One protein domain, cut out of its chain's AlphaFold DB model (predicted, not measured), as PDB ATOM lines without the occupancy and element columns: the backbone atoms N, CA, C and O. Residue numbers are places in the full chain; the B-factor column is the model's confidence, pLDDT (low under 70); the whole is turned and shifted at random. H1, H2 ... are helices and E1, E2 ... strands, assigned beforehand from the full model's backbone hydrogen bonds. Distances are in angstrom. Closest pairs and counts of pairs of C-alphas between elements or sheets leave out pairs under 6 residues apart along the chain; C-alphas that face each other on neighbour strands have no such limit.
ATOM      1  N   SER A  32     143.860 195.214 138.410       82.06
ATOM      2  CA  SER A  32     143.617 193.871 138.956       82.06
ATOM      3  C   SER A  32     143.657 192.794 137.874       82.06
ATOM      4  O   SER A  32     144.294 191.761 138.065       82.06
ATOM      5  N   LEU A  33     143.034 193.047 136.718       80.50
ATOM      6  CA  LEU A  33     143.051 192.118 135.586       80.50
ATOM      7  C   LEU A  33     144.468 191.924 135.032       80.50
ATOM      8  O   LEU A  33     144.873 190.792 134.770       80.50
ATOM      9  N   ILE A  34     145.238 193.009 134.902       80.81
ATOM     10  CA  ILE A  34     146.619 192.943 134.405       80.81
ATOM     11  C   ILE A  34     147.526 192.215 135.410       80.81
ATOM     12  O   ILE A  34     148.288 191.334 135.018       80.81
ATOM     13  N   MET A  35     147.409 192.519 136.709       82.94
ATOM     14  CA  MET A  35     148.143 191.816 137.770       82.94
ATOM     15  C   MET A  35     147.811 190.324 137.803       82.94
ATOM     16  O   MET A  35     148.715 189.505 137.945       82.94
ATOM     17  N   TYR A  36     146.538 189.960 137.642       81.75
ATOM     18  CA  TYR A  36     146.127 188.560 137.601       81.75
ATOM     19  C   TYR A  36     146.715 187.825 136.391       81.75
ATOM     20  O   TYR A  36     147.236 186.722 136.549       81.75
ATOM     21  N   GLY A  37     146.686 188.438 135.203       78.81
ATOM     22  CA  GLY A  37     147.295 187.860 134.000       78.81
ATOM     23  C   GLY A  37     148.806 187.652 134.144       78.81
ATOM     24  O   GLY A  37     149.336 186.599 133.778       78.81
ATOM     25  N   GLU A  38     149.498 188.620 134.744       80.06
ATOM     26  CA  GLU A  38     150.936 188.534 135.001       80.06
ATOM     27  C   GLU A  38     151.264 187.443 136.036       80.06
ATOM     28  O   GLU A  38     152.137 186.604 135.810       80.06
ATOM     29  N   TYR A  39     150.500 187.376 137.129       82.00
ATOM     30  CA  TYR A  39     150.623 186.325 138.140       82.00
ATOM     31  C   TYR A  39     150.374 184.926 137.561       82.00
ATOM     32  O   TYR A  39     151.157 184.008 137.804       82.00
ATOM     33  N   ALA A  40     149.310 184.755 136.769       78.50
ATOM     34  CA  ALA A  40     148.991 183.485 136.121       78.50
ATOM     35  C   ALA A  40     150.119 183.035 135.180       78.50
ATOM     36  O   ALA A  40     150.474 181.854 135.163       78.50
ATOM     37  N   THR A  41     150.732 183.987 134.468       77.25
ATOM     38  CA  THR A  41     151.894 183.722 133.616       77.25
ATOM     39  C   THR A  41     153.046 183.155 134.442       77.25
ATOM     40  O   THR A  41     153.507 182.058 134.136       77.25
ATOM     41  N   PHE A  42     153.470 183.821 135.522       77.56
ATOM     42  CA  PHE A  42     154.591 183.323 136.332       77.56
ATOM     43  C   PHE A  42     154.299 182.000 137.021       77.56
ATOM     44  O   PHE A  42     155.126 181.091 136.967       77.56
ATOM     45  N   LYS A  43     153.090 181.845 137.566       77.38
ATOM     46  CA  LYS A  43     152.662 180.588 138.181       77.38
ATOM     47  C   LYS A  43     152.761 179.413 137.204       77.38
ATOM     48  O   LYS A  43     153.182 178.335 137.604       77.38
ATOM     49  N   SER A  44     152.412 179.620 135.929       74.50
ATOM     50  CA  SER A  44     152.532 178.578 134.898       74.50
ATOM     51  C   SER A  44     153.982 178.246 134.525       74.50
ATOM     52  O   SER A  44     154.273 177.111 134.172       74.50
ATOM     53  N   THR A  45     154.898 179.213 134.625       75.00
ATOM     54  CA  THR A  45     156.313 179.048 134.242       75.00
ATOM     55  C   THR A  45     157.218 178.593 135.386       75.00
ATOM     56  O   THR A  45     158.350 178.170 135.155       75.00
ATOM     57  N   ASP A  46     156.747 178.695 136.627       78.56
ATOM     58  CA  ASP A  46     157.479 178.235 137.808       78.56
ATOM     59  C   ASP A  46     157.360 176.719 138.009       78.56
ATOM     60  O   ASP A  46     158.228 176.123 138.643       78.56
ATOM     61  N   GLN A  47     156.340 176.084 137.425       83.81
ATOM     62  CA  GLN A  47     156.189 174.634 137.420       83.81
ATOM     63  C   GLN A  47     156.870 174.032 136.185       83.81
ATOM     64  O   GLN A  47     156.454 174.257 135.051       83.81
ATOM     65  N   LEU A  48     157.915 173.238 136.415       85.25
ATOM     66  CA  LEU A  48     158.634 172.501 135.380       85.25
ATOM     67  C   LEU A  48     158.322 171.007 135.490       85.25
ATOM     68  O   LEU A  48     157.914 170.504 136.541       85.25
ATOM     69  N   GLN A  49     158.499 170.290 134.386       87.31
ATOM     70  CA  GLN A  49     158.340 168.842 134.323       87.31
ATOM     71  C   GLN A  49     159.444 168.264 133.448       87.31
ATOM     72  O   GLN A  49     159.610 168.714 132.319       87.31
ATOM     73  N   ALA A  50     160.187 167.279 133.944       86.44
ATOM     74  CA  ALA A  50     161.128 166.527 133.124       86.44
ATOM     75  C   ALA A  50     160.382 165.476 132.281       86.44
ATOM     76  O   ALA A  50     159.574 164.708 132.804       86.44
ATOM     77  N   SER A  51     160.649 165.454 130.974       87.56
ATOM     78  CA  SER A  51     160.111 164.493 129.999       87.56
ATOM     79  C   SER A  51     161.130 163.435 129.566       87.56
ATOM     80  O   SER A  51     160.758 162.453 128.929       87.56
ATOM     81  N   GLY A  52     162.405 163.599 129.924       88.56
ATOM     82  CA  GLY A  52     163.450 162.601 129.706       88.56
ATOM     83  C   GLY A  52     164.790 163.029 130.297       88.56
ATOM     84  O   GLY A  52     165.029 164.221 130.479       88.56
ATOM     85  N   CYS A  53     165.668 162.071 130.592       89.12
ATOM     86  CA  CYS A  53     166.960 162.323 131.237       89.12
ATOM     87  C   CYS A  53     168.085 161.562 130.536       89.12
ATOM     88  O   CYS A  53     167.856 160.512 129.942       89.12
ATOM     89  N   ALA A  54     169.303 162.090 130.617       90.06
ATOM     90  CA  ALA A  54     170.515 161.476 130.095       90.06
ATOM     91  C   ALA A  54     171.735 161.858 130.950       90.06
ATOM     92  O   ALA A  54     171.745 162.891 131.618       90.06
ATOM     93  N   LEU A  55     172.786 161.042 130.901       87.56
ATOM     94  CA  LEU A  55     174.093 161.375 131.477       87.56
ATOM     95  C   LEU A  55     174.793 162.438 130.622       87.56
ATOM     96  O   LEU A  55     174.888 162.278 129.408       87.56
ATOM     97  N   SER A  56     175.350 163.473 131.258       82.50
ATOM     98  CA  SER A  56     176.075 164.554 130.568       82.50
ATOM     99  C   SER A  56     177.360 164.074 129.868       82.50
ATOM    100  O   SER A  56     177.793 164.652 128.876       82.50
ATOM    101  N   SER A  57     177.966 162.984 130.354       76.88
ATOM    102  CA  SER A  57     179.243 162.438 129.867       76.88
ATOM    103  C   SER A  57     179.133 161.447 128.695       76.88
ATOM    104  O   SER A  57     180.157 160.975 128.202       76.88
ATOM    105  N   LYS A  58     177.917 161.104 128.248       73.19
ATOM    106  CA  LYS A  58     177.661 160.171 127.133       73.19
ATOM    107  C   LYS A  58     176.895 160.880 126.014       73.19
ATOM    108  O   LYS A  58     176.270 161.904 126.260       73.19
ATOM    109  N   ASN A  59     176.886 160.310 124.803       72.62
ATOM    110  CA  ASN A  59     175.965 160.755 123.749       72.62
ATOM    111  C   ASN A  59     174.520 160.659 124.280       72.62
ATOM    112  O   ASN A  59     174.060 159.545 124.560       72.62
ATOM    113  N   PRO A  60     173.823 161.790 124.487       72.88
ATOM    114  CA  PRO A  60     172.633 161.802 125.318       72.88
ATOM    115  C   PRO A  60     171.453 161.180 124.571       72.88
ATOM    116  O   PRO A  60     171.009 161.684 123.543       72.88
ATOM    117  N   THR A  61     170.936 160.074 125.105       81.19
ATOM    118  CA  THR A  61     169.644 159.503 124.700       81.19
ATOM    119  C   THR A  61     168.654 159.792 125.816       81.19
ATOM    120  O   THR A  61     168.797 159.264 126.914       81.19
ATOM    121  N   TYR A  62     167.688 160.670 125.555       85.25
ATOM    122  CA  TYR A  62     166.740 161.130 126.565       85.25
ATOM    123  C   TYR A  62     165.547 160.182 126.647       85.25
ATOM    124  O   TYR A  62     164.768 160.083 125.699       85.25
ATOM    125  N   THR A  63     165.371 159.510 127.783       86.94
ATOM    126  CA  THR A  63     164.187 158.679 128.040       86.94
ATOM    127  C   THR A  63     163.651 158.900 129.451       86.94
ATOM    128  O   THR A  63     164.375 159.334 130.350       86.94
ATOM    129  N   ILE A  64     162.365 158.602 129.658       87.56
ATOM    130  CA  ILE A  64     161.753 158.602 130.998       87.56
ATOM    131  C   ILE A  64     162.338 157.466 131.847       87.56
ATOM    132  O   ILE A  64     162.590 157.666 133.030       87.56
ATOM    133  N   SER A  65     162.614 156.301 131.246       86.25
ATOM    134  CA  SER A  65     163.230 155.168 131.949       86.25
ATOM    135  C   SER A  65     164.586 155.541 132.543       86.25
ATOM    136  O   SER A  65     164.836 155.240 133.702       86.25
ATOM    137  N   ALA A  66     165.403 156.301 131.810       86.19
ATOM    138  CA  ALA A  66     166.673 156.815 132.306       86.19
ATOM    139  C   ALA A  66     166.492 157.759 133.510       86.19
ATOM    140  O   ALA A  66     167.295 157.723 134.435       86.19
ATOM    141  N   CYS A  67     165.429 158.572 133.556       86.12
ATOM    142  CA  CYS A  67     165.145 159.395 134.740       86.12
ATOM    143  C   CYS A  67     164.873 158.550 135.994       86.12
ATOM    144  O   CYS A  67     165.237 158.964 137.093       86.12
ATOM    145  N   VAL A  68     164.216 157.398 135.829       86.62
ATOM    146  CA  VAL A  68     163.906 156.466 136.923       86.62
ATOM    147  C   VAL A  68     165.153 155.676 137.323       86.62
ATOM    148  O   VAL A  68     165.476 155.604 138.501       86.62
ATOM    149  N   GLU A  69     165.898 155.142 136.351       86.06
ATOM    150  CA  GLU A  69     167.131 154.373 136.582       86.06
ATOM    151  C   GLU A  69     168.222 155.187 137.290       86.06
ATOM    152  O   GLU A  69     168.972 154.640 138.094       86.06
ATOM    153  N   TYR A  70     168.306 156.491 137.013       85.50
ATOM    154  CA  TYR A  70     169.266 157.397 137.649       85.50
ATOM    155  C   TYR A  70     168.733 158.079 138.920       85.50
ATOM    156  O   TYR A  70     169.400 158.971 139.444       85.50
ATOM    157  N   ASP A  71     167.546 157.693 139.401       86.38
ATOM    158  CA  ASP A  71     166.917 158.240 140.611       86.38
ATOM    159  C   ASP A  71     166.792 159.785 140.605       86.38
ATOM    160  O   ASP A  71     166.968 160.488 141.606       86.38
ATOM    161  N   ILE A  72     166.480 160.350 139.430       88.06
ATOM    162  CA  ILE A  72     166.367 161.805 139.237       88.06
ATOM    163  C   ILE A  72     165.221 162.389 140.068       88.06
ATOM    164  O   ILE A  72     165.305 163.531 140.516       88.06
ATOM    165  N   GLN A  73     164.166 161.613 140.315       88.81
ATOM    166  CA  GLN A  73     162.995 162.041 141.083       88.81
ATOM    167  C   GLN A  73     163.372 162.368 142.539       88.81
ATOM    168  O   GLN A  73     163.065 163.459 143.029       88.81
ATOM    169  N   THR A  74     164.157 161.502 143.189       86.94
ATOM    170  CA  THR A  74     164.693 161.740 144.538       86.94
ATOM    171  C   THR A  74     165.647 162.935 144.565       86.94
ATOM    172  O   THR A  74     165.628 163.747 145.492       86.94
ATOM    173  N   CYS A  75     166.462 163.110 143.524       87.44
ATOM    174  CA  CYS A  75     167.357 164.259 143.417       87.44
ATOM    175  C   CYS A  75     166.604 165.593 143.255       87.44
ATOM    176  O   CYS A  75     166.949 166.587 143.902       87.44
ATOM    177  N   LEU A  76     165.536 165.615 142.450       87.25
ATOM    178  CA  LEU A  76     164.636 166.762 142.318       87.25
ATOM    179  C   LEU A  76     163.927 167.068 143.640       87.25
ATOM    180  O   LEU A  76     163.843 168.237 144.023       87.25
ATOM    181  N   TYR A  77     163.483 166.039 144.365       86.44
ATOM    182  CA  TYR A  77     162.915 166.181 145.704       86.44
ATOM    183  C   TYR A  77     163.900 166.832 146.673       86.44
ATOM    184  O   TYR A  77     163.560 167.815 147.326       86.44
ATOM    185  N   ASN A  78     165.148 166.372 146.707       85.00
ATOM    186  CA  ASN A  78     166.163 166.939 147.595       85.00
ATOM    187  C   ASN A  78     166.549 168.378 147.212       85.00
ATOM    188  O   ASN A  78     166.759 169.216 148.089       85.00
ATOM    189  N   THR A  79     166.614 168.680 145.912       84.50
ATOM    190  CA  THR A  79     167.067 169.986 145.402       84.50
ATOM    191  C   THR A  79     165.975 171.054 145.474       84.50
ATOM    192  O   THR A  79     166.234 172.186 145.881       84.50
ATOM    193  N   TYR A  80     164.745 170.705 145.095       84.00
ATOM    194  CA  TYR A  80     163.629 171.646 144.954       84.00
ATOM    195  C   TYR A  80     162.515 171.440 145.985       84.00
ATOM    196  O   TYR A  80     161.543 172.192 145.973       84.00
ATOM    197  N   LYS A  81     162.648 170.458 146.889       79.69
ATOM    198  CA  LYS A  81     161.646 170.117 147.915       79.69
ATOM    199  C   LYS A  81     160.268 169.867 147.304       79.69
ATOM    200  O   LYS A  81     159.271 170.456 147.723       79.69
ATOM    201  N   THR A  82     160.219 169.033 146.266       72.56
ATOM    202  CA  THR A  82     158.956 168.646 145.623       72.56
ATOM    203  C   THR A  82     158.034 167.960 146.640       72.56
ATOM    204  O   THR A  82     158.486 167.387 147.622       72.56
ATOM    205  N   GLY A  83     156.714 168.017 146.446       67.12
ATOM    206  CA  GLY A  83     155.765 167.398 147.388       67.12
ATOM    207  C   GLY A  83     155.785 165.860 147.398       67.12
ATOM    208  O   GLY A  83     155.168 165.259 148.271       67.12
ATOM    209  N   ASN A  84     156.463 165.237 146.427       73.25
ATOM    210  CA  ASN A  84     156.571 163.789 146.251       73.25
ATOM    211  C   ASN A  84     157.954 163.433 145.669       73.25
ATOM    212  O   ASN A  84     158.412 164.106 144.739       73.25
ATOM    213  N   ASN A  85     158.585 162.383 146.201       78.56
ATOM    214  CA  ASN A  85     159.859 161.828 145.740       78.56
ATOM    215  C   ASN A  85     159.746 160.987 144.459       78.56
ATOM    216  O   ASN A  85     160.775 160.722 143.858       78.56
ATOM    217  N   ASP A  86     158.529 160.676 143.995       77.94
ATOM    218  CA  ASP A  86     158.282 159.974 142.721       77.94
ATOM    219  C   ASP A  86     157.900 160.928 141.563       77.94
ATOM    220  O   ASP A  86     157.469 160.513 140.483       77.94
ATOM    221  N   SER A  87     157.997 162.246 141.777       83.00
ATOM    222  CA  SER A  87     157.574 163.258 140.801       83.00
ATOM    223  C   SER A  87     158.736 163.772 139.953       83.00
ATOM    224  O   SER A  87     159.734 164.264 140.472       83.00
ATOM    225  N   LEU A  88     158.551 163.781 138.628       85.00
ATOM    226  CA  LEU A  88     159.403 164.522 137.683       85.00
ATOM    227  C   LEU A  88     158.963 165.983 137.493       85.00
ATOM    228  O   LEU A  88     159.601 166.731 136.751       85.00
ATOM    229  N   SER A  89     157.864 166.396 138.134       86.75
ATOM    230  CA  SER A  89     157.449 167.795 138.204       86.75
ATOM    231  C   SER A  89     158.007 168.457 139.456       86.75
ATOM    232  O   SER A  89     157.926 167.897 140.554       86.75
ATOM    233  N   PHE A  90     158.547 169.659 139.284       87.12
ATOM    234  CA  PHE A  90     159.163 170.438 140.344       87.12
ATOM    235  C   PHE A  90     158.880 171.926 140.157       87.12
ATOM    236  O   PHE A  90     158.727 172.416 139.037       87.12
ATOM    237  N   THR A  91     158.808 172.641 141.276       85.50
ATOM    238  CA  THR A  91     158.586 174.084 141.281       85.50
ATOM    239  C   THR A  91     159.906 174.789 141.514       85.50
ATOM    240  O   THR A  91     160.595 174.539 142.502       85.50
ATOM    241  N   VAL A  92     160.244 175.701 140.616       83.50
ATOM    242  CA  VAL A  92     161.415 176.557 140.746       83.50
ATOM    243  C   VAL A  92     160.977 177.901 141.328       83.50
ATOM    244  O   VAL A  92     160.066 178.514 140.767       83.50
ATOM    245  N   PRO A  93     161.632 178.407 142.392       82.06
ATOM    246  CA  PRO A  93     161.356 179.741 142.913       82.06
ATOM    247  C   PRO A  93     161.432 180.800 141.811       82.06
ATOM    248  O   PRO A  93     162.278 180.720 140.923       82.06
ATOM    249  N   PHE A  94     160.596 181.833 141.891       78.62
ATOM    250  CA  PHE A  94     160.588 182.917 140.906       78.62
ATOM    251  C   PHE A  94     161.962 183.603 140.758       78.62
ATOM    252  O   PHE A  94     162.412 183.898 139.659       78.62
ATOM    253  N   ASN A  95     162.692 183.807 141.855       80.94
ATOM    254  CA  ASN A  95     164.040 184.375 141.777       80.94
ATOM    255  C   ASN A  95     165.106 183.341 141.392       80.94
ATOM    256  O   ASN A  95     166.274 183.681 141.371       80.94
ATOM    257  N   GLY A  96     164.748 182.096 141.096       80.38
ATOM    258  CA  GLY A  96     165.703 181.021 140.856       80.38
ATOM    259  C   GLY A  96     166.375 180.507 142.134       80.38
ATOM    260  O   GLY A  96     166.030 180.891 143.255       80.38
ATOM    261  N   VAL A  97     167.316 179.581 141.956       82.75
ATOM    262  CA  VAL A  97     168.133 179.007 143.042       82.75
ATOM    263  C   VAL A  97     169.431 179.799 143.204       82.75
ATOM    264  O   VAL A  97     169.759 180.633 142.366       82.75
ATOM    265  N   GLU A  98     170.185 179.568 144.278       82.88
ATOM    266  CA  GLU A  98     171.366 180.385 144.600       82.88
ATOM    267  C   GLU A  98     172.421 180.415 143.480       82.88
ATOM    268  O   GLU A  98     172.990 181.476 143.223       82.88
ATOM    269  N   SER A  99     172.595 179.293 142.776       84.44
ATOM    270  CA  SER A  99     173.496 179.131 141.630       84.44
ATOM    271  C   SER A  99     172.983 179.748 140.318       84.44
ATOM    272  O   SER A  99     173.760 179.899 139.376       84.44
ATOM    273  N   ASP A 100     171.709 180.147 140.240       86.44
ATOM    274  CA  ASP A 100     171.115 180.795 139.064       86.44
ATOM    275  C   ASP A 100     171.258 182.327 139.136       86.44
ATOM    276  O   ASP A 100     170.303 183.072 139.371       86.44
ATOM    277  N   HIS A 101     172.481 182.827 138.956       87.62
ATOM    278  CA  HIS A 101     172.759 184.266 139.047       87.62
ATOM    279  C   HIS A 101     171.998 185.098 138.003       87.62
ATOM    280  O   HIS A 101     171.494 186.177 138.324       87.62
ATOM    281  N   LEU A 102     171.888 184.608 136.763       86.94
ATOM    282  CA  LEU A 102     171.195 185.321 135.686       86.94
ATOM    283  C   LEU A 102     169.678 185.320 135.899       86.94
ATOM    284  O   LEU A 102     169.045 186.366 135.752       86.94
ATOM    285  N   GLY A 103     169.096 184.192 136.314       85.56
ATOM    286  CA  GLY A 103     167.675 184.097 136.639       85.56
ATOM    287  C   GLY A 103     167.293 184.981 137.820       85.56
ATOM    288  O   GLY A 103     166.265 185.649 137.756       85.56
ATOM    289  N   ARG A 104     168.162 185.107 138.834       88.00
ATOM    290  CA  ARG A 104     167.986 186.064 139.942       88.00
ATOM    291  C   ARG A 104     167.947 187.511 139.464       88.00
ATOM    292  O   ARG A 104     167.065 188.265 139.882       88.00
ATOM    293  N   ILE A 105     168.885 187.908 138.600       89.94
ATOM    294  CA  ILE A 105     168.967 189.278 138.066       89.94
ATOM    295  C   ILE A 105     167.728 189.597 137.226       89.94
ATOM    296  O   ILE A 105     167.061 190.608 137.468       89.94
ATOM    297  N   PHE A 106     167.391 188.738 136.262       88.19
ATOM    298  CA  PHE A 106     166.244 188.976 135.388       88.19
ATOM    299  C   PHE A 106     164.916 188.843 136.136       88.19
ATOM    300  O   PHE A 106     164.049 189.694 135.961       88.19
ATOM    301  N   GLY A 107     164.778 187.861 137.030       86.62
ATOM    302  CA  GLY A 107     163.605 187.686 137.887       86.62
ATOM    303  C   GLY A 107     163.353 188.920 138.750       86.62
ATOM    304  O   GLY A 107     162.278 189.513 138.683       86.62
ATOM    305  N   THR A 108     164.375 189.410 139.461       88.12
ATOM    306  CA  THR A 108     164.271 190.641 140.267       88.12
ATOM    307  C   THR A 108     163.908 191.855 139.406       88.12
ATOM    308  O   THR A 108     163.038 192.646 139.772       88.12
ATOM    309  N   SER A 109     164.531 191.986 138.231       88.25
ATOM    310  CA  SER A 109     164.246 193.079 137.292       88.25
ATOM    311  C   SER A 109     162.794 193.054 136.810       88.25
ATOM    312  O   SER A 109     162.160 194.100 136.700       88.25
ATOM    313  N   VAL A 110     162.241 191.868 136.564       87.62
ATOM    314  CA  VAL A 110     160.847 191.675 136.156       87.62
ATOM    315  C   VAL A 110     159.882 191.941 137.321       87.62
ATOM    316  O   VAL A 110     158.874 192.621 137.123       87.62
ATOM    317  N   ALA A 111     160.212 191.495 138.538       86.50
ATOM    318  CA  ALA A 111     159.407 191.729 139.741       86.50
ATOM    319  C   ALA A 111     159.303 193.208 140.129       86.50
ATOM    320  O   ALA A 111     158.256 193.639 140.599       86.50
ATOM    321  N   ILE A 112     160.364 193.995 139.924       88.31
ATOM    322  CA  ILE A 112     160.350 195.446 140.173       88.31
ATOM    323  C   ILE A 112     159.787 196.198 138.960       88.31
ATOM    324  O   ILE A 112     159.019 197.154 139.104       88.31
ATOM    325  N   GLY A 113     160.148 195.763 137.752       86.50
ATOM    326  CA  GLY A 113     159.775 196.423 136.507       86.50
ATOM    327  C   GLY A 113     158.271 196.403 136.256       86.50
ATOM    328  O   GLY A 113     157.716 197.418 135.840       86.50
ATOM    329  N   PHE A 114     157.595 195.295 136.571       85.38
ATOM    330  CA  PHE A 114     156.157 195.167 136.336       85.38
ATOM    331  C   PHE A 114     155.308 196.150 137.167       85.38
ATOM    332  O   PHE A 114     154.606 196.961 136.556       85.38
ATOM    333  N   PRO A 115     155.390 196.185 138.516       85.44
ATOM    334  CA  PRO A 115     154.674 197.177 139.317       85.44
ATOM    335  C   PRO A 115     154.999 198.605 138.884       85.44
ATOM    336  O   PRO A 115     154.093 199.420 138.742       85.44
ATOM    337  N   THR A 116     156.273 198.888 138.589       85.38
ATOM    338  CA  THR A 116     156.711 200.208 138.118       85.38
ATOM    339  C   THR A 116     155.993 200.611 136.830       85.38
ATOM    340  O   THR A 116     155.428 201.703 136.760       85.38
ATOM    341  N   MET A 117     155.946 199.726 135.829       83.06
ATOM    342  CA  MET A 117     155.245 199.989 134.570       83.06
ATOM    343  C   MET A 117     153.751 200.236 134.775       83.06
ATOM    344  O   MET A 117     153.203 201.179 134.203       83.06
ATOM    345  N   ILE A 118     153.093 199.418 135.603       83.75
ATOM    346  CA  ILE A 118     151.663 199.567 135.890       83.75
ATOM    347  C   ILE A 118     151.392 200.882 136.619       83.75
ATOM    348  O   ILE A 118     150.498 201.622 136.215       83.75
ATOM    349  N   THR A 119     152.175 201.230 137.640       84.19
ATOM    350  CA  THR A 119     152.031 202.505 138.354       84.19
ATOM    351  C   THR A 119     152.213 203.692 137.416       84.19
ATOM    352  O   THR A 119     151.392 204.608 137.427       84.19
ATOM    353  N   VAL A 120     153.243 203.666 136.567       82.75
ATOM    354  CA  VAL A 120     153.508 204.720 135.581       82.75
ATOM    355  C   VAL A 120     152.347 204.842 134.587       82.75
ATOM    356  O   VAL A 120     151.861 205.948 134.349       82.75
ATOM    357  N   TYR A 121     151.839 203.723 134.066       81.44
ATOM    358  CA  TYR A 121     150.680 203.712 133.171       81.44
ATOM    359  C   TYR A 121     149.431 204.317 133.825       81.44
ATOM    360  O   TYR A 121     148.805 205.210 133.254       81.44
ATOM    361  N   GLN A 122     149.081 203.868 135.034       83.25
ATOM    362  CA  GLN A 122     147.899 204.360 135.745       83.25
ATOM    363  C   GLN A 122     148.038 205.845 136.092       83.25
ATOM    364  O   GLN A 122     147.088 206.613 135.934       83.25
ATOM    365  N   PHE A 123     149.234 206.277 136.493       81.88
ATOM    366  CA  PHE A 123     149.531 207.684 136.728       81.88
ATOM    367  C   PHE A 123     149.300 208.523 135.466       81.88
ATOM    368  O   PHE A 123     148.632 209.556 135.531       81.88
ATOM    369  N   TYR A 124     149.768 208.065 134.303       77.88
ATOM    370  CA  TYR A 124     149.520 208.759 133.042       77.88
ATOM    371  C   TYR A 124     148.048 208.768 132.637       77.88
ATOM    372  O   TYR A 124     147.564 209.798 132.170       77.88
ATOM    373  N   PHE A 125     147.329 207.663 132.829       77.88
ATOM    374  CA  PHE A 125     145.895 207.593 132.554       77.88
ATOM    375  C   PHE A 125     145.123 208.625 133.392       77.88
ATOM    376  O   PHE A 125     144.335 209.412 132.862       77.88
ATOM    377  N   VAL A 126     145.428 208.699 134.691       80.50
ATOM    378  CA  VAL A 126     144.839 209.677 135.614       80.50
ATOM    379  C   VAL A 126     145.227 211.109 135.235       80.50
ATOM    380  O   VAL A 126     144.356 211.976 135.181       80.50
ATOM    381  N   LEU A 127     146.496 211.378 134.913       77.81
ATOM    382  CA  LEU A 127     146.926 212.701 134.445       77.81
ATOM    383  C   LEU A 127     146.237 213.108 133.139       77.81
ATOM    384  O   LEU A 127     145.847 214.266 132.996       77.81
ATOM    385  N   GLY A 128     146.064 212.174 132.202       76.88
ATOM    386  CA  GLY A 128     145.348 212.397 130.949       76.88
ATOM    387  C   GLY A 128     143.890 212.779 131.197       76.88
ATOM    388  O   GLY A 128     143.400 213.752 130.620       76.88
ATOM    389  N   TYR A 129     143.225 212.080 132.118       78.06
ATOM    390  CA  TYR A 129     141.876 212.432 132.550       78.06
ATOM    391  C   TYR A 129     141.817 213.819 133.210       78.06
ATOM    392  O   TYR A 129     140.998 214.651 132.823       78.06
ATOM    393  N   LEU A 130     142.692 214.096 134.179       79.75
ATOM    394  CA  LEU A 130     142.701 215.373 134.902       79.75
ATOM    395  C   LEU A 130     143.002 216.545 133.962       79.75
ATOM    396  O   LEU A 130     142.400 217.612 134.082       79.75
ATOM    397  N   LYS A 131     143.881 216.326 132.980       78.38
ATOM    398  CA  LYS A 131     144.137 217.261 131.885       78.38
ATOM    399  C   LYS A 131     142.871 217.526 131.063       78.38
ATOM    400  O   LYS A 131     142.554 218.689 130.829       78.38
ATOM    401  N   LYS A 132     142.145 216.482 130.645       76.75
ATOM    402  CA  LYS A 132     140.891 216.608 129.877       76.75
ATOM    403  C   LYS A 132     139.825 217.370 130.662       76.75
ATOM    404  O   LYS A 132     139.269 218.336 130.144       76.75
ATOM    405  N   LYS A 133     139.615 216.992 131.926       80.50
ATOM    406  CA  LYS A 133     138.712 217.685 132.849       80.50
ATOM    407  C   LYS A 133     139.047 219.173 132.926       80.50
ATOM    408  O   LYS A 133     138.182 220.015 132.746       80.50
ATOM    409  N   GLU A 153     153.670 214.849 124.766       66.62
ATOM    410  CA  GLU A 153     152.823 213.658 124.953       66.62
ATOM    411  C   GLU A 153     153.280 212.494 124.086       66.62
ATOM    412  O   GLU A 153     153.349 211.360 124.555       66.62
ATOM    413  N   PHE A 154     153.720 212.793 122.865       70.12
ATOM    414  CA  PHE A 154     154.338 211.806 121.989       70.12
ATOM    415  C   PHE A 154     155.639 211.243 122.584       70.12
ATOM    416  O   PHE A 154     155.854 210.035 122.569       70.12
ATOM    417  N   ALA A 155     156.475 212.102 123.180       72.06
ATOM    418  CA  ALA A 155     157.701 211.674 123.855       72.06
ATOM    419  C   ALA A 155     157.419 210.759 125.063       72.06
ATOM    420  O   ALA A 155     158.154 209.798 125.290       72.06
ATOM    421  N   MET A 156     156.339 211.016 125.812       72.88
ATOM    422  CA  MET A 156     155.911 210.145 126.915       72.88
ATOM    423  C   MET A 156     155.437 208.779 126.418       72.88
ATOM    424  O   MET A 156     155.854 207.764 126.971       72.88
ATOM    425  N   VAL A 157     154.631 208.732 125.351       75.81
ATOM    426  CA  VAL A 157     154.239 207.459 124.728       75.81
ATOM    427  C   VAL A 157     155.471 206.685 124.270       75.81
ATOM    428  O   VAL A 157     155.594 205.505 124.581       75.81
ATOM    429  N   LEU A 158     156.392 207.335 123.554       79.00
ATOM    430  CA  LEU A 158     157.603 206.682 123.059       79.00
ATOM    431  C   LEU A 158     158.444 206.114 124.211       79.00
ATOM    432  O   LEU A 158     158.942 204.996 124.120       79.00
ATOM    433  N   SER A 159     158.539 206.855 125.319       79.62
ATOM    434  CA  SER A 159     159.221 206.402 126.537       79.62
ATOM    435  C   SER A 159     158.532 205.184 127.159       79.62
ATOM    436  O   SER A 159     159.206 204.243 127.572       79.62
ATOM    437  N   PHE A 160     157.195 205.163 127.188       79.50
ATOM    438  CA  PHE A 160     156.421 204.020 127.679       79.50
ATOM    439  C   PHE A 160     156.602 202.780 126.792       79.50
ATOM    440  O   PHE A 160     156.851 201.694 127.308       79.50
ATOM    441  N   VAL A 161     156.571 202.942 125.465       81.88
ATOM    442  CA  VAL A 161     156.830 201.858 124.500       81.88
ATOM    443  C   VAL A 161     158.243 201.296 124.667       81.88
ATOM    444  O   VAL A 161     158.424 200.076 124.669       81.88
ATOM    445  N   ALA A 162     159.246 202.159 124.847       82.81
ATOM    446  CA  ALA A 162     160.620 201.733 125.095       82.81
ATOM    447  C   ALA A 162     160.736 200.934 126.406       82.81
ATOM    448  O   ALA A 162     161.300 199.842 126.411       82.81
ATOM    449  N   MET A 163     160.138 201.430 127.495       82.44
ATOM    450  CA  MET A 163     160.105 200.740 128.789       82.44
ATOM    451  C   MET A 163     159.407 199.374 128.692       82.44
ATOM    452  O   MET A 163     159.941 198.379 129.179       82.44
ATOM    453  N   ALA A 164     158.266 199.305 128.001       81.94
ATOM    454  CA  ALA A 164     157.541 198.061 127.755       81.94
ATOM    455  C   ALA A 164     158.366 197.057 126.943       81.94
ATOM    456  O   ALA A 164     158.395 195.873 127.268       81.94
ATOM    457  N   SER A 165     159.087 197.529 125.926       82.31
ATOM    458  CA  SER A 165     159.952 196.685 125.096       82.31
ATOM    459  C   SER A 165     161.110 196.097 125.905       82.31
ATOM    460  O   SER A 165     161.373 194.898 125.822       82.31
ATOM    461  N   VAL A 166     161.763 196.916 126.738       84.94
ATOM    462  CA  VAL A 166     162.829 196.461 127.646       84.94
ATOM    463  C   VAL A 166     162.288 195.444 128.647       84.94
ATOM    464  O   VAL A 166     162.906 194.406 128.861       84.94
ATOM    465  N   TYR A 167     161.112 195.699 129.221       85.50
ATOM    466  CA  TYR A 167     160.469 194.766 130.139       85.50
ATOM    467  C   TYR A 167     160.181 193.407 129.482       85.50
ATOM    468  O   TYR A 167     160.528 192.366 130.040       85.50
ATOM    469  N   VAL A 168     159.607 193.405 128.273       83.62
ATOM    470  CA  VAL A 168     159.346 192.175 127.509       83.62
ATOM    471  C   VAL A 168     160.650 191.439 127.189       83.62
ATOM    472  O   VAL A 168     160.708 190.221 127.350       83.62
ATOM    473  N   ALA A 169     161.713 192.153 126.807       84.38
ATOM    474  CA  ALA A 169     163.024 191.558 126.560       84.38
ATOM    475  C   ALA A 169     163.616 190.912 127.827       84.38
ATOM    476  O   ALA A 169     164.049 189.763 127.781       84.38
ATOM    477  N   CYS A 170     163.569 191.594 128.976       86.88
ATOM    478  CA  CYS A 170     163.998 191.028 130.259       86.88
ATOM    479  C   CYS A 170     163.189 189.780 130.637       86.88
ATOM    480  O   CYS A 170     163.757 188.795 131.102       86.88
ATOM    481  N   LYS A 171     161.873 189.794 130.398       84.81
ATOM    482  CA  LYS A 171     160.986 188.651 130.652       84.81
ATOM    483  C   LYS A 171     161.303 187.463 129.734       84.81
ATOM    484  O   LYS A 171     161.321 186.323 130.188       84.81
ATOM    485  N   LEU A 172     161.619 187.723 128.465       84.19
ATOM    486  CA  LEU A 172     162.088 186.710 127.517       84.19
ATOM    487  C   LEU A 172     163.418 186.087 127.950       84.19
ATOM    488  O   LEU A 172     163.539 184.865 127.964       84.19
ATOM    489  N   LEU A 173     164.391 186.912 128.341       85.75
ATOM    490  CA  LEU A 173     165.684 186.444 128.847       85.75
ATOM    491  C   LEU A 173     165.527 185.631 130.136       85.75
ATOM    492  O   LEU A 173     166.177 184.601 130.283       85.75
ATOM    493  N   TYR A 174     164.624 186.042 131.031       86.50
ATOM    494  CA  TYR A 174     164.278 185.286 132.234       86.50
ATOM    495  C   TYR A 174     163.756 183.879 131.897       86.50
ATOM    496  O   TYR A 174     164.277 182.887 132.410       86.50
ATOM    497  N   PHE A 175     162.777 183.769 130.992       81.62
ATOM    498  CA  PHE A 175     162.233 182.468 130.588       81.62
ATOM    499  C   PHE A 175     163.241 181.609 129.834       81.62
ATOM    500  O   PHE A 175     163.333 180.407 130.085       81.62
ATOM    501  N   TRP A 176     164.028 182.215 128.945       82.38
ATOM    502  CA  TRP A 176     165.076 181.495 128.236       82.38
ATOM    503  C   TRP A 176     166.125 180.955 129.211       82.38
ATOM    504  O   TRP A 176     166.436 179.766 129.167       82.38
ATOM    505  N   ASN A 177     166.594 181.773 130.156       86.38
ATOM    506  CA  ASN A 177     167.531 181.328 131.182       86.38
ATOM    507  C   ASN A 177     166.957 180.166 131.999       86.38
ATOM    508  O   ASN A 177     167.636 179.154 132.150       86.38
ATOM    509  N   LYS A 178     165.688 180.242 132.428       82.44
ATOM    510  CA  LYS A 178     165.019 179.112 133.091       82.44
ATOM    511  C   LYS A 178     165.038 177.848 132.224       82.44
ATOM    512  O   LYS A 178     165.369 176.769 132.708       82.44
ATOM    513  N   SER A 179     164.733 177.972 130.934       79.50
ATOM    514  CA  SER A 179     164.717 176.824 130.022       79.50
ATOM    515  C   SER A 179     166.091 176.201 129.775       79.50
ATOM    516  O   SER A 179     166.162 175.040 129.403       79.50
ATOM    517  N   VAL A 180     167.184 176.935 129.989       84.06
ATOM    518  CA  VAL A 180     168.548 176.430 129.782       84.06
ATOM    519  C   VAL A 180     169.142 175.930 131.093       84.06
ATOM    520  O   VAL A 180     169.651 174.814 131.151       84.06
ATOM    521  N   PHE A 181     169.059 176.724 132.159       87.56
ATOM    522  CA  PHE A 181     169.686 176.429 133.444       87.56
ATOM    523  C   PHE A 181     169.099 175.169 134.089       87.56
ATOM    524  O   PHE A 181     169.840 174.274 134.487       87.56
ATOM    525  N   TYR A 182     167.769 175.042 134.101       87.94
ATOM    526  CA  TYR A 182     167.078 173.923 134.752       87.94
ATOM    527  C   TYR A 182     167.041 172.634 133.920       87.94
ATOM    528  O   TYR A 182     166.439 171.655 134.347       87.94
ATOM    529  N   THR A 183     167.701 172.595 132.756       87.06
ATOM    530  CA  THR A 183     167.948 171.336 132.022       87.06
ATOM    531  C   THR A 183     169.141 170.569 132.570       87.06
ATOM    532  O   THR A 183     169.393 169.451 132.140       87.06
ATOM    533  N   LYS A 184     169.897 171.141 133.508       87.88
ATOM    534  CA  LYS A 184     171.061 170.500 134.115       87.88
ATOM    535  C   LYS A 184     170.782 170.253 135.586       87.88
ATOM    536  O   LYS A 184     170.335 171.158 136.286       87.88
ATOM    537  N   LEU A 185     171.057 169.041 136.049       88.50
ATOM    538  CA  LEU A 185     170.902 168.670 137.449       88.50
ATOM    539  C   LEU A 185     172.098 167.839 137.895       88.50
ATOM    540  O   LEU A 185     172.424 166.834 137.267       88.50
ATOM    541  N   GLN A 186     172.740 168.258 138.981       85.44
ATOM    542  CA  GLN A 186     173.831 167.506 139.584       85.44
ATOM    543  C   GLN A 186     173.281 166.636 140.715       85.44
ATOM    544  O   GLN A 186     172.739 167.152 141.690       85.44
ATOM    545  N   CYS A 187     173.445 165.319 140.598       85.56
ATOM    546  CA  CYS A 187     172.990 164.347 141.593       85.56
ATOM    547  C   CYS A 187     174.165 163.468 142.014       85.56
ATOM    548  O   CYS A 187     174.781 162.806 141.180       85.56
ATOM    549  N   GLY A 188     174.517 163.486 143.304       80.31
ATOM    550  CA  GLY A 188     175.608 162.658 143.834       80.31
ATOM    551  C   GLY A 188     176.976 162.915 143.182       80.31
ATOM    552  O   GLY A 188     177.775 161.995 143.065       80.31
ATOM    553  N   GLY A 189     177.233 164.144 142.717       81.00
ATOM    554  CA  GLY A 189     178.472 164.516 142.021       81.00
ATOM    555  C   GLY A 189     178.491 164.216 140.517       81.00
ATOM    556  O   GLY A 189     179.477 164.537 139.860       81.00
ATOM    557  N   VAL A 190     177.413 163.651 139.959       86.69
ATOM    558  CA  VAL A 190     177.261 163.369 138.525       86.69
ATOM    559  C   VAL A 190     176.288 164.361 137.894       86.69
ATOM    560  O   VAL A 190     175.210 164.607 138.435       86.69
ATOM    561  N   ASP A 191     176.657 164.902 136.733       88.94
ATOM    562  CA  ASP A 191     175.815 165.828 135.978       88.94
ATOM    563  C   ASP A 191     174.877 165.086 135.019       88.94
ATOM    564  O   ASP A 191     175.306 164.319 134.147       88.94
ATOM    565  N   TYR A 192     173.587 165.382 135.140       88.81
ATOM    566  CA  TYR A 192     172.527 164.885 134.276       88.81
ATOM    567  C   TYR A 192     171.952 166.010 133.420       88.81
ATOM    568  O   TYR A 192     171.804 167.153 133.859       88.81
ATOM    569  N   LEU A 193     171.603 165.657 132.186       89.38
ATOM    570  CA  LEU A 193     170.858 166.501 131.266       89.38
ATOM    571  C   LEU A 193     169.404 166.036 131.245       89.38
ATOM    572  O   LEU A 193     169.112 164.879 130.956       89.38
ATOM    573  N   MET A 194     168.490 166.953 131.517       88.75
ATOM    574  CA  MET A 194     167.053 166.752 131.483       88.75
ATOM    575  C   MET A 194     166.476 167.463 130.266       88.75
ATOM    576  O   MET A 194     166.738 168.640 130.023       88.75
ATOM    577  N   THR A 195     165.633 166.759 129.524       86.38
ATOM    578  CA  THR A 195     164.669 167.399 128.637       86.38
ATOM    579  C   THR A 195     163.477 167.780 129.494       86.38
ATOM    580  O   THR A 195     162.903 166.921 130.165       86.38
ATOM    581  N   LEU A 196     163.112 169.059 129.513       84.75
ATOM    582  CA  LEU A 196     161.874 169.478 130.160       84.75
ATOM    583  C   LEU A 196     160.738 169.447 129.135       84.75
ATOM    584  O   LEU A 196     160.950 169.652 127.937       84.75
ATOM    585  N   THR A 197     159.519 169.195 129.602       80.06
ATOM    586  CA  THR A 197     158.293 169.374 128.828       80.06
ATOM    587  C   THR A 197     158.126 170.866 128.551       80.06
ATOM    588  O   THR A 197     157.456 171.595 129.281       80.06
ATOM    589  N   PHE A 198     158.792 171.348 127.506       67.81
ATOM    590  CA  PHE A 198     158.680 172.718 127.045       67.81
ATOM    591  C   PHE A 198     157.602 172.792 125.975       67.81
ATOM    592  O   PHE A 198     157.839 172.442 124.821       67.81
ATOM    593  N   ASN A 199     156.440 173.349 126.302       58.06
ATOM    594  CA  ASN A 199     155.616 173.916 125.246       58.06
ATOM    595  C   ASN A 199     156.198 175.289 124.904       58.06
ATOM    596  O   ASN A 199     155.811 176.305 125.483       58.06
ATOM    597  N   LEU A 200     157.147 175.330 123.962       51.81
ATOM    598  CA  LEU A 200     157.635 176.588 123.382       51.81
ATOM    599  C   LEU A 200     156.450 177.433 122.881       51.81
ATOM    600  O   LEU A 200     156.448 178.647 123.046       51.81
ATOM    601  N   SER A 201     155.400 176.782 122.370       55.84
ATOM    602  CA  SER A 201     154.114 177.392 122.016       55.84
ATOM    603  C   SER A 201     153.395 178.046 123.202       55.84
ATOM    604  O   SER A 201     152.794 179.100 123.026       55.84
ATOM    605  N   THR A 202     153.481 177.485 124.410       62.56
ATOM    606  CA  THR A 202     152.914 178.070 125.635       62.56
ATOM    607  C   THR A 202     153.757 179.239 126.135       62.56
ATOM    608  O   THR A 202     153.190 180.254 126.508       62.56
ATOM    609  N   TYR A 203     155.092 179.175 126.072       63.38
ATOM    610  CA  TYR A 203     155.943 180.330 126.404       63.38
ATOM    611  C   TYR A 203     155.768 181.473 125.409       63.38
ATOM    612  O   TYR A 203     155.569 182.614 125.814       63.38
ATOM    613  N   LEU A 204     155.793 181.170 124.110       61.16
ATOM    614  CA  LEU A 204     155.573 182.156 123.058       61.16
ATOM    615  C   LEU A 204     154.145 182.706 123.134       61.16
ATOM    616  O   LEU A 204     153.961 183.911 123.042       61.16
ATOM    617  N   GLY A 205     153.151 181.851 123.387       65.50
ATOM    618  CA  GLY A 205     151.760 182.239 123.613       65.50
ATOM    619  C   GLY A 205     151.599 183.152 124.827       65.50
ATOM    620  O   GLY A 205     150.988 184.207 124.709       65.50
ATOM    621  N   ASN A 206     152.231 182.822 125.956       65.56
ATOM    622  CA  ASN A 206     152.221 183.636 127.173       65.56
ATOM    623  C   ASN A 206     152.969 184.965 126.986       65.56
ATOM    624  O   ASN A 206     152.546 185.994 127.507       65.56
ATOM    625  N   VAL A 207     154.065 184.973 126.222       64.38
ATOM    626  CA  VAL A 207     154.814 186.190 125.880       64.38
ATOM    627  C   VAL A 207     154.022 187.066 124.919       64.38
ATOM    628  O   VAL A 207     153.979 188.275 125.120       64.38
ATOM    629  N   ILE A 208     153.377 186.490 123.903       65.62
ATOM    630  CA  ILE A 208     152.520 187.220 122.965       65.62
ATOM    631  C   ILE A 208     151.311 187.775 123.718       65.62
ATOM    632  O   ILE A 208     151.024 188.959 123.603       65.62
ATOM    633  N   GLN A 209     150.644 186.976 124.550       63.62
ATOM    634  CA  GLN A 209     149.498 187.416 125.344       63.62
ATOM    635  C   GLN A 209     149.883 188.523 126.339       63.62
ATOM    636  O   GLN A 209     149.168 189.520 126.446       63.62
ATOM    637  N   ALA A 210     151.040 188.412 127.002       62.22
ATOM    638  CA  ALA A 210     151.560 189.469 127.870       62.22
ATOM    639  C   ALA A 210     151.990 190.716 127.070       62.22
ATOM    640  O   ALA A 210     151.658 191.836 127.441       62.22
ATOM    641  N   GLY A 211     152.680 190.539 125.941       65.88
ATOM    642  CA  GLY A 211     153.177 191.600 125.059       65.88
ATOM    643  C   GLY A 211     152.068 192.403 124.376       65.88
ATOM    644  O   GLY A 211     152.155 193.627 124.279       65.88
ATOM    645  N   VAL A 212     150.994 191.729 123.958       69.44
ATOM    646  CA  VAL A 212     149.807 192.342 123.348       69.44
ATOM    647  C   VAL A 212     149.129 193.289 124.332       69.44
ATOM    648  O   VAL A 212     148.737 194.377 123.926       69.44
ATOM    649  N   ILE A 213     149.057 192.950 125.622       70.38
ATOM    650  CA  ILE A 213     148.509 193.859 126.640       70.38
ATOM    651  C   ILE A 213     149.341 195.148 126.711       70.38
ATOM    652  O   ILE A 213     148.771 196.235 126.676       70.38
ATOM    653  N   TYR A 214     150.675 195.059 126.716       69.88
ATOM    654  CA  TYR A 214     151.541 196.245 126.756       69.88
ATOM    655  C   TYR A 214     151.462 197.099 125.475       69.88
ATOM    656  O   TYR A 214     151.488 198.333 125.541       69.88
ATOM    657  N   LEU A 215     151.305 196.464 124.308       68.19
ATOM    658  CA  LEU A 215     151.052 197.154 123.040       68.19
ATOM    659  C   LEU A 215     149.684 197.846 123.036       68.19
ATOM    660  O   LEU A 215     149.603 199.024 122.697       68.19
ATOM    661  N   LEU A 216     148.625 197.157 123.465       71.25
ATOM    662  CA  LEU A 216     147.276 197.719 123.576       71.25
ATOM    663  C   LEU A 216     147.220 198.870 124.583       71.25
ATOM    664  O   LEU A 216     146.567 199.873 124.312       71.25
ATOM    665  N   MET A 217     147.945 198.780 125.699       72.00
ATOM    666  CA  MET A 217     148.099 199.881 126.657       72.00
ATOM    667  C   MET A 217     148.767 201.095 126.000       72.00
ATOM    668  O   MET A 217     148.257 202.210 126.095       72.00
ATOM    669  N   SER A 218     149.861 200.883 125.268       67.06
ATOM    670  CA  SER A 218     150.571 201.952 124.552       67.06
ATOM    671  C   SER A 218     149.699 202.611 123.472       67.06
ATOM    672  O   SER A 218     149.668 203.837 123.343       67.06
ATOM    673  N   LEU A 219     148.945 201.803 122.721       68.31
ATOM    674  CA  LEU A 219     147.990 202.266 121.711       68.31
ATOM    675  C   LEU A 219     146.796 202.992 122.341       68.31
ATOM    676  O   LEU A 219     146.365 204.015 121.816       68.31
ATOM    677  N   GLY A 220     146.303 202.521 123.486       69.44
ATOM    678  CA  GLY A 220     145.259 203.183 124.266       69.44
ATOM    679  C   GLY A 220     145.696 204.562 124.758       69.44
ATOM    680  O   GLY A 220     144.926 205.517 124.676       69.44
ATOM    681  N   MET A 221     146.958 204.705 125.179       66.50
ATOM    682  CA  MET A 221     147.532 206.013 125.507       66.50
ATOM    683  C   MET A 221     147.582 206.923 124.276       66.50
ATOM    684  O   MET A 221     147.099 208.051 124.341       66.50
ATOM    685  N   LEU A 222     148.098 206.439 123.140       63.84
ATOM    686  CA  LEU A 222     148.126 207.196 121.878       63.84
ATOM    687  C   LEU A 222     146.736 207.663 121.440       63.84
ATOM    688  O   LEU A 222     146.560 208.833 121.102       63.84
ATOM    689  N   ALA A 223     145.755 206.761 121.473       59.97
ATOM    690  CA  ALA A 223     144.372 207.063 121.138       59.97
ATOM    691  C   ALA A 223     143.789 208.110 122.097       59.97
ATOM    692  O   ALA A 223     143.208 209.092 121.640       59.97
ATOM    693  N   GLY A 224     144.018 207.967 123.406       59.22
ATOM    694  CA  GLY A 224     143.587 208.934 124.416       59.22
ATOM    695  C   GLY A 224     144.205 210.325 124.237       59.22
ATOM    696  O   GLY A 224     143.512 211.326 124.409       59.22
ATOM    697  N   PHE A 225     145.478 210.406 123.829       59.97
ATOM    698  CA  PHE A 225     146.154 211.679 123.543       59.97
ATOM    699  C   PHE A 225     145.675 212.332 122.237       59.97
ATOM    700  O   PHE A 225     145.616 213.558 122.136       59.97
ATOM    701  N   MET A 226     145.327 211.531 121.228       52.06
ATOM    702  CA  MET A 226     144.840 212.021 119.934       52.06
ATOM    703  C   MET A 226     143.360 212.437 119.977       52.06
ATOM    704  O   MET A 226     142.976 213.358 119.259       52.06
ATOM    705  N   ASN A 227     142.547 211.816 120.840       50.16
ATOM    706  CA  ASN A 227     141.085 211.968 120.869       50.16
ATOM    707  C   ASN A 227     140.537 212.772 122.063       50.16
ATOM    708  O   ASN A 227     139.368 212.618 122.414       50.16
ATOM    709  N   TYR A 228     141.313 213.676 122.670       51.06
ATOM    710  CA  TYR A 228     140.828 214.476 123.810       51.06
ATOM    711  C   TYR A 228     139.503 215.216 123.558       51.06
ATOM    712  O   TYR A 228     138.726 215.395 124.498       51.06
TER     713      TYR A 228
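This is residues 32 to 133 and 153 to 228 of the 341 residues of an uncharacterized protein of Tieghemostelium lacteum (UniProt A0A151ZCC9). At one end of a long rod, look for a small head: a curled sheet of four strands, E2 E1 E4 E3, with the short helices H2 and H3 on one face. From it a stalk of three long helices, H4, H5 and H6, side by side and up and down, makes the length, and the shorter H1 packs on the part of H6 near the head. The printed part has 178 residues, with six named helices and four named strands in the order H1 E1 H2 H3 E2 H4 H5 E3 E4 H6. The sheet is all antiparallel and the class is mixed, helices and strands. The whole is loose, with a radius of gyration of the C-alphas of 20.6 A, and spans 69 by 26 by 24 A.

Start at the strongly twisted sheet, which runs E2, residues 89 to 91, E1, residues 47 to 55, E4, residues 190 to 196, and E3, residues 184 to 187. E1 bends by 65 degrees at residue 52; its residues 47 to 49 pair with E2, where N 48 and O 90 are 2.9 A apart, and its residues 50 to 55 with E4, where N 54 and O 193 are 2.8 A apart. In the hairpin of E3 and E4, N 187 and O 190 are 2.9 A apart, also within hydrogen-bond range. H2, residues 64 to 69, and H3, residues 72 to 80, are on the same face, at heights over the sheet of 5.4 A and 5.1 A, each over none of the strands. Now go to the bundle of H4, residues 101 to 133, H5, residues 153 to 181, and H6, residues 200 to 226, up and down, each running against the one before. H4 and H5 touch at a shallow tilt of 23 degrees, closest at the C-alphas of Phe 106 and Tyr 174, 5.2 A. H5 and H6 touch at a shallow tilt of 8 degrees, closest at the C-alphas of Val 161 and Ser 218, 6.3 A. H6 is the hub; with residues 203 to 210 alone it touches H1, residues 32 to 46, closest at the C-alphas of Asn 206 and Thr 41, 6.5 A. Every O i to N i+4 pair is within hydrogen-bond range in H1, H2, H3 and H5; in H4 it is 28 of 29, in H6 22 of 23.

Find C-alpha 32 at (143.617, 193.871, 138.956), where H1 begins, 20.9 A long. E1 is 23.1 A long. H4 runs 48.1 A to C-alpha 133 at (138.712, 217.685, 132.849), H5 41.7 A, and H6 37.8 A to C-alpha 226 at (144.840, 212.021, 119.934).

The two C-alphas farthest apart are those of Lys 58 and Lys 133, 69.7 A. Residues 134 to 152 are not printed, and C-alphas 133 and 153 are 16.7 A apart across the cut. Of the links that are printed whole, none is long. Low pLDDT, under 70, is found for instance at residues 198 to 212 and 218 to 228.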